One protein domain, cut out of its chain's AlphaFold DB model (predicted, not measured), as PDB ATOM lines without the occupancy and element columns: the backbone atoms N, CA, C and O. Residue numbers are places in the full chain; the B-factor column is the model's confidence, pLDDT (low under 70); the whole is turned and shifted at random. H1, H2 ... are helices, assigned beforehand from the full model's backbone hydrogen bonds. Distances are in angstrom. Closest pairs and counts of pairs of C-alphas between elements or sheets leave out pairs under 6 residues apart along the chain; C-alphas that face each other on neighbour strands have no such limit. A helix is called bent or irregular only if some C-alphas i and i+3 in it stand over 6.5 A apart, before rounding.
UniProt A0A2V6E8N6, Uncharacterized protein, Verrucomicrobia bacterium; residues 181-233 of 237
ATOM      1  N   LEU A 181       4.135  88.347 173.017       81.31
ATOM      2  CA  LEU A 181       5.543  87.935 172.872       81.31
ATOM      3  C   LEU A 181       5.832  87.136 171.581       81.31
ATOM      4  O   LEU A 181       6.834  87.434 170.924       81.31
ATOM      5  N   PRO A 182       4.985  86.179 171.145       83.56
ATOM      6  CA  PRO A 182       5.195  85.445 169.895       83.56
ATOM      7  C   PRO A 182       5.043  86.305 168.631       83.56
ATOM      8  O   PRO A 182       5.575  85.951 167.580       83.56
ATOM      9  N   VAL A 183       4.340  87.441 168.708       81.69
ATOM     10  CA  VAL A 183       4.109  88.359 167.577       81.69
ATOM     11  C   VAL A 183       5.276  89.341 167.409       81.69
ATOM     12  O   VAL A 183       5.514  89.869 166.318       81.69
ATOM     13  N   TRP A 184       6.071  89.569 168.457       81.94
ATOM     14  CA  TRP A 184       7.185  90.520 168.427       81.94
ATOM     15  C   TRP A 184       8.252  90.212 167.368       81.94
ATOM     16  O   TRP A 184       8.670  91.156 166.686       81.94
ATOM     17  N   PRO A 185       8.686  88.950 167.154       88.44
ATOM     18  CA  PRO A 185       9.583  88.613 166.055       88.44
ATOM     19  C   PRO A 185       9.004  88.999 164.692       88.44
ATOM     20  O   PRO A 185       9.733  89.544 163.866       88.44
ATOM     21  N   VAL A 186       7.696  88.816 164.482       86.12
ATOM     22  CA  VAL A 186       7.007  89.154 163.225       86.12
ATOM     23  C   VAL A 186       6.979  90.667 163.006       86.12
ATOM     24  O   VAL A 186       7.336  91.141 161.926       86.12
ATOM     25  N   ILE A 187       6.637  91.454 164.033       83.62
ATOM     26  CA  ILE A 187       6.663  92.926 163.961       83.62
ATOM     27  C   ILE A 187       8.091  93.426 163.722       83.62
ATOM     28  O   ILE A 187       8.318  94.321 162.901       83.62
ATOM     29  N   ARG A 188       9.075  92.843 164.418       87.62
ATOM     30  CA  ARG A 188      10.491  93.171 164.240       87.62
ATOM     31  C   ARG A 188      10.941  92.863 162.816       87.62
ATOM     32  O   ARG A 188      11.550  93.725 162.188       87.62
ATOM     33  N   GLN A 189      10.606  91.687 162.292       89.94
ATOM     34  CA  GLN A 189      10.938  91.276 160.934       89.94
ATOM     35  C   GLN A 189      10.266  92.180 159.900       89.94
ATOM     36  O   GLN A 189      10.938  92.642 158.986       89.94
ATOM     37  N   ALA A 190       8.989  92.528 160.075       84.56
ATOM     38  CA  ALA A 190       8.287  93.451 159.187       84.56
ATOM     39  C   ALA A 190       8.946  94.842 159.154       84.56
ATOM     40  O   ALA A 190       9.116  95.417 158.079       84.56
ATOM     41  N   ARG A 191       9.383  95.362 160.312       85.88
ATOM     42  CA  ARG A 191      10.119  96.635 160.400       85.88
ATOM     43  C   ARG A 191      11.506  96.552 159.764       85.88
ATOM     44  O   ARG A 191      11.915  97.496 159.094       85.88
ATOM     45  N   LEU A 192      12.238  95.458 159.978       89.19
ATOM     46  CA  LEU A 192      13.551  95.238 159.360       89.19
ATOM     47  C   LEU A 192      13.435  95.096 157.840       89.19
ATOM     48  O   LEU A 192      14.216  95.708 157.121       89.19
ATOM     49  N   TYR A 193      12.419  94.380 157.360       86.44
ATOM     50  CA  TYR A 193      12.125  94.244 155.939       86.44
ATOM     51  C   TYR A 193      11.763  95.588 155.305       86.44
ATOM     52  O   TYR A 193      12.343  95.965 154.296       86.44
ATOM     53  N   GLY A 194      10.894  96.379 155.947       84.50
ATOM     54  CA  GLY A 194      10.591  97.743 155.502       84.50
ATOM     55  C   GLY A 194      11.836  98.637 155.436       84.50
ATOM     56  O   GLY A 194      12.017  99.379 154.474       84.50
ATOM     57  N   LYS A 195      12.751  98.526 156.409       85.75
ATOM     58  CA  LYS A 195      14.050  99.223 156.364       85.75
ATOM     59  C   LYS A 195      14.931  98.745 155.209       85.75
ATOM     60  O   LYS A 195      15.569  99.579 154.567       85.75
ATOM     61  N   ALA A 196      14.975  97.439 154.948       86.44
ATOM     62  CA  ALA A 196      15.723  96.875 153.829       86.44
ATOM     63  C   ALA A 196      15.164  97.383 152.495       86.44
ATOM     64  O   ALA A 196      15.921  97.927 151.700       86.44
ATOM     65  N   LEU A 197      13.844  97.338 152.308       84.88
ATOM     66  CA  LEU A 197      13.158  97.863 151.126       84.88
ATOM     67  C   LEU A 197      13.501  99.333 150.843       84.88
ATOM     68  O   LEU A 197      13.815  99.686 149.711       84.88
ATOM     69  N   VAL A 198      13.517 100.191 151.870       84.19
ATOM     70  CA  VAL A 198      13.920 101.601 151.701       84.19
ATOM     71  C   VAL A 198      15.417 101.738 151.403       84.19
ATOM     72  O   VAL A 198      15.808 102.596 150.616       84.19
ATOM     73  N   SER A 199      16.266 100.900 152.001       84.69
ATOM     74  CA  SER A 199      17.722 100.948 151.785       84.69
ATOM     75  C   SER A 199      18.115 100.470 150.383       84.69
ATOM     76  O   SER A 199      19.027 101.021 149.773       84.69
ATOM     77  N   PHE A 200      17.388  99.488 149.849       84.31
ATOM     78  CA  PHE A 200      17.590  98.915 148.520       84.31
ATOM     79  C   PHE A 200      16.617  99.466 147.470       84.31
ATOM     80  O   PHE A 200      16.501  98.899 146.388       84.31
ATOM     81  N   ILE A 201      15.970 100.604 147.731       83.75
ATOM     82  CA  ILE A 201      14.948 101.203 146.850       83.75
ATOM     83  C   ILE A 201      15.451 101.537 145.432       83.75
ATOM     84  O   ILE A 201      14.668 101.711 144.498       83.75
ATOM     85  N   ASN A 202      16.772 101.653 145.260       81.94
ATOM     86  CA  ASN A 202      17.411 101.889 143.965       81.94
ATOM     87  C   ASN A 202      17.815 100.593 143.239       81.94
ATOM     88  O   ASN A 202      18.113 100.656 142.051       81.94
ATOM     89  N   PHE A 203      17.806  99.447 143.926       81.88
ATOM     90  CA  PHE A 203      18.318  98.167 143.425       81.88
ATOM     91  C   PHE A 203      17.238  97.082 143.306       81.88
ATOM     92  O   PHE A 203      17.316  96.253 142.406       81.88
ATOM     93  N   VAL A 204      16.227  97.083 144.181       75.25
ATOM     94  CA  VAL A 204      15.176  96.056 144.232       75.25
ATOM     95  C   VAL A 204      13.842  96.651 143.755       75.25
ATOM     96  O   VAL A 204      13.335  97.579 144.386       75.25
ATOM     97  N   PRO A 205      13.241  96.148 142.659       70.06
ATOM     98  CA  PRO A 205      12.007  96.690 142.087       70.06
ATOM     99  C   PRO A 205      10.723  96.164 142.767       70.06
ATOM    100  O   PRO A 205       9.722  95.916 142.100       70.06
ATOM    101  N   GLU A 206      10.707  96.011 144.094       74.56
ATOM    102  CA  GLU A 206       9.538  95.528 144.855       74.56
ATOM    103  C   GLU A 206       8.530  96.654 145.171       74.56
ATOM    104  O   GLU A 206       8.294  97.015 146.325       74.56
ATOM    105  N   ARG A 207       7.921  97.241 144.130       69.06
ATOM    106  CA  ARG A 207       7.025  98.411 144.276       69.06
ATOM    107  C   ARG A 207       5.757  98.120 145.085       69.06
ATOM    108  O   ARG A 207       5.319  98.970 145.856       69.06
ATOM    109  N   GLU A 208       5.180  96.929 144.938       76.31
ATOM    110  CA  GLU A 208       3.949  96.540 145.641       76.31
ATOM    111  C   GLU A 208       4.181  96.339 147.146       76.31
ATOM    112  O   GLU A 208       3.423  96.853 147.969       76.31
ATOM    113  N   GLU A 209       5.270  95.669 147.529       76.81
ATOM    114  CA  GLU A 209       5.625  95.470 148.940       76.81
ATOM    115  C   GLU A 209       6.083  96.777 149.604       76.81
ATOM    116  O   GLU A 209       5.777  97.017 150.776       76.81
ATOM    117  N   LEU A 210       6.730  97.677 148.854       75.75
ATOM    118  CA  LEU A 210       7.058  99.022 149.327       75.75
ATOM    119  C   LEU A 210       5.791  99.857 149.590       75.75
ATOM    120  O   LEU A 210       5.676 100.484 150.649       75.75
ATOM    121  N   ALA A 211       4.815  99.809 148.678       75.81
ATOM    122  CA  ALA A 211       3.526 100.478 148.842       75.81
ATOM    123  C   ALA A 211       2.733  99.929 150.038       75.81
ATOM    124  O   ALA A 211       2.122 100.690 150.793       75.81
ATOM    125  N   ARG A 212       2.789  98.608 150.242       79.25
ATOM    126  CA  ARG A 212       2.076  97.900 151.309       79.25
ATOM    127  C   ARG A 212       2.688  98.100 152.696       79.25
ATOM    128  O   ARG A 212       1.948  98.165 153.676       79.25
ATOM    129  N   ARG A 213       4.021  98.155 152.807       75.44
ATOM    130  CA  ARG A 213       4.730  98.138 154.105       75.44
ATOM    131  C   ARG A 213       5.331  99.472 154.530       75.44
ATOM    132  O   ARG A 213       5.599  99.637 155.718       75.44
ATOM    133  N   VAL A 214       5.577 100.391 153.596       76.31
ATOM    134  CA  VAL A 214       6.256 101.664 153.881       76.31
ATOM    135  C   VAL A 214       5.320 102.842 153.652       76.31
ATOM    136  O   VAL A 214       5.002 103.557 154.601       76.31
ATOM    137  N   PHE A 215       4.881 103.068 152.413       74.19
ATOM    138  CA  PHE A 215       3.975 104.170 152.095       74.19
ATOM    139  C   PHE A 215       3.328 103.967 150.719       74.19
ATOM    140  O   PHE A 215       4.051 103.661 149.773       74.19
ATOM    141  N   PRO A 216       2.021 104.236 150.554       71.75
ATOM    142  CA  PRO A 216       1.287 103.940 149.319       71.75
ATOM    143  C   PRO A 216       1.755 104.722 148.075       71.75
ATOM    144  O   PRO A 216       1.391 104.364 146.961       71.75
ATOM    145  N   TYR A 217       2.574 105.767 148.237       70.12
ATOM    146  CA  TYR A 217       3.120 106.570 147.137       70.12
ATOM    147  C   TYR A 217       4.630 106.330 146.953       70.12
ATOM    148  O   TYR A 217       5.451 107.078 147.488       70.12
ATOM    149  N   ASP A 218       4.984 105.313 146.163       66.88
ATOM    150  CA  ASP A 218       6.362 104.859 145.873       66.88
ATOM    151  C   ASP A 218       7.316 106.002 145.446       66.88
ATOM    152  O   ASP A 218       8.410 106.174 145.993       66.88
ATOM    153  N   SER A 219       6.865 106.896 144.557       70.00
ATOM    154  CA  SER A 219       7.685 108.006 144.039       70.00
ATOM    155  C   SER A 219       8.124 109.010 145.116       70.00
ATOM    156  O   SER A 219       9.256 109.512 145.087       70.00
ATOM    157  N   ARG A 220       7.264 109.280 146.109       76.19
ATOM    158  CA  ARG A 220       7.597 110.143 147.253       76.19
ATOM    159  C   ARG A 220       8.605 109.475 148.180       76.19
ATOM    160  O   ARG A 220       9.526 110.147 148.641       76.19
ATOM    161  N   VAL A 221       8.466 108.170 148.415       77.75
ATOM    162  CA  VAL A 221       9.386 107.407 149.273       77.75
ATOM    163  C   VAL A 221      10.785 107.398 148.676       77.75
ATOM    164  O   VAL A 221      11.741 107.713 149.379       77.75
ATOM    165  N   LYS A 222      10.910 107.126 147.373       78.44
ATOM    166  CA  LYS A 222      12.205 107.117 146.682       78.44
ATOM    167  C   LYS A 222      12.900 108.475 146.717       78.44
ATOM    168  O   LYS A 222      14.094 108.558 147.005       78.44
ATOM    169  N   THR A 223      12.145 109.548 146.493       82.12
ATOM    170  CA  THR A 223      12.673 110.918 146.546       82.12
ATOM    171  C   THR A 223      13.162 111.275 147.952       82.12
ATOM    172  O   THR A 223      14.284 111.761 148.108       82.12
ATOM    173  N   ALA A 224      12.363 110.978 148.981       80.25
ATOM    174  CA  ALA A 224      12.719 111.232 150.375       80.25
ATOM    175  C   ALA A 224      13.917 110.382 150.836       80.25
ATOM    176  O   ALA A 224      14.841 110.908 151.456       80.25
ATOM    177  N   ALA A 225      13.951 109.093 150.485       80.62
ATOM    178  CA  ALA A 225      15.050 108.189 150.817       80.62
ATOM    179  C   ALA A 225      16.382 108.662 150.209       80.62
ATOM    180  O   ALA A 225      17.390 108.731 150.913       80.62
ATOM    181  N   ASN A 226      16.377 109.081 148.939       81.62
ATOM    182  CA  ASN A 226      17.565 109.606 148.261       81.62
ATOM    183  C   ASN A 226      17.991 110.992 148.783       81.62
ATOM    184  O   ASN A 226      19.181 111.310 148.785       81.62
ATOM    185  N   ALA A 227      17.057 111.833 149.237       82.44
ATOM    186  CA  ALA A 227      17.385 113.094 149.909       82.44
ATOM    187  C   ALA A 227      18.085 112.847 151.259       82.44
ATOM    188  O   ALA A 227      19.136 113.428 151.523       82.44
ATOM    189  N   ILE A 228      17.565 111.917 152.067       78.88
ATOM    190  CA  ILE A 228      18.164 111.524 153.353       78.88
ATOM    191  C   ILE A 228      19.530 110.850 153.152       78.88
ATOM    192  O   ILE A 228      20.455 111.097 153.924       78.88
ATOM    193  N   GLY A 229      19.675 110.004 152.126       76.19
ATOM    194  CA  GLY A 229      20.946 109.360 151.786       76.19
ATOM    195  C   GLY A 229      22.039 110.375 151.444       76.19
ATOM    196  O   GLY A 229      23.151 110.268 151.961       76.19
ATOM    197  N   ARG A 230      21.697 111.404 150.656       75.31
ATOM    198  CA  ARG A 230      22.599 112.515 150.308       75.31
ATOM    199  C   ARG A 230      22.969 113.380 151.514       75.31
ATOM    200  O   ARG A 230      24.139 113.698 151.679       75.31
ATOM    201  N   ALA A 231      22.011 113.690 152.389       73.25
ATOM    202  CA  ALA A 231      22.268 114.449 153.617       73.25
ATOM    203  C   ALA A 231      23.204 113.709 154.593       73.25
ATOM    204  O   ALA A 231      24.005 114.340 155.268       73.25
ATOM    205  N   ARG A 232      23.146 112.369 154.637       64.31
ATOM    206  CA  ARG A 232      24.051 111.545 155.459       64.31
ATOM    207  C   ARG A 232      25.480 111.431 154.917       64.31
ATOM    208  O   ARG A 232      26.363 111.065 155.681       64.31
ATOM    209  N   HIS A 233      25.690 111.702 153.629       61.66
ATOM    210  CA  HIS A 233      26.997 111.616 152.966       61.66
ATOM    211  C   HIS A 233      27.640 112.985 152.713       61.66
ATOM    212  O   HIS A 233      28.743 113.032 152.178       61.66
TER     213      HIS A 233
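Overview. This is residues 181 to 233 of the 237 residues of an uncharacterized protein of Verrucomicrobia bacterium (UniProt A0A2V6E8N6). A long helix, H1, runs end-on into the side of a second long helix, H3, at nearly a right angle, and a short helix, H2, folds back beside the later part of H1. Residues 181 to 189 of H1 stick out as a free arm. The printed part has 53 residues with three named helices, in the order H1, H2, H3, and no named strand; its class is all helix. It is only just loose, close to compact, with a radius of gyration of the C-alphas of 12.2 A, and only just elongated, spanning 37 by 25 by 16 A.

Along the chain. Find C-alpha 181 at (5.543, 87.935, 172.872); from there H1, residues 181 to 199, runs 27.6 A to C-alpha 199 at (17.722, 100.948, 151.785). H1 is irregular, but only just: C-alphas 182 and 185 are 6.6 A apart. H2 is residues 207 to 213. H3, residues 218 to 233, runs 22.8 A and ends at C-alpha 233, (26.997, 111.616, 152.966).

Arrangement. Look first at H1, which touches H2 with residues 190 to 198 alone; the closest C-alphas are those of Gly 194 and Arg 213, 6.0 A apart. These two form a helical hairpin, opposite ways at a tilt of 37 degrees, only just steep. Residues 198 to 199 of H1 touch residues 221 to 225 of H3, about perpendicular at 78 degrees, with C-alphas 198 and 225 closest at 6.7 A. H2 and H3 only just touch, with 3 pairs of C-alphas within 8 A; they stand about perpendicular at 81 degrees, and C-alphas 211 and 218 are closest at 6.0 A. The packing is mostly crossed, with 0 of the 3 pairs at a shallow tilt. Every O i to N i+4 pair is within hydrogen-bond range in H2 and H3, and 13 of 15 are in H1.

Size, cuts and confidence. The two C-alphas farthest apart, those of Pro 182 and His 233, lie 38.0 A from each other. The printed part has no cut; the link from H1 to H2 is short and that from H2 to H3 is tight. Mean pLDDT of the printed part is 79.2, and residues 207, 218 and 232 to 233 are under 70.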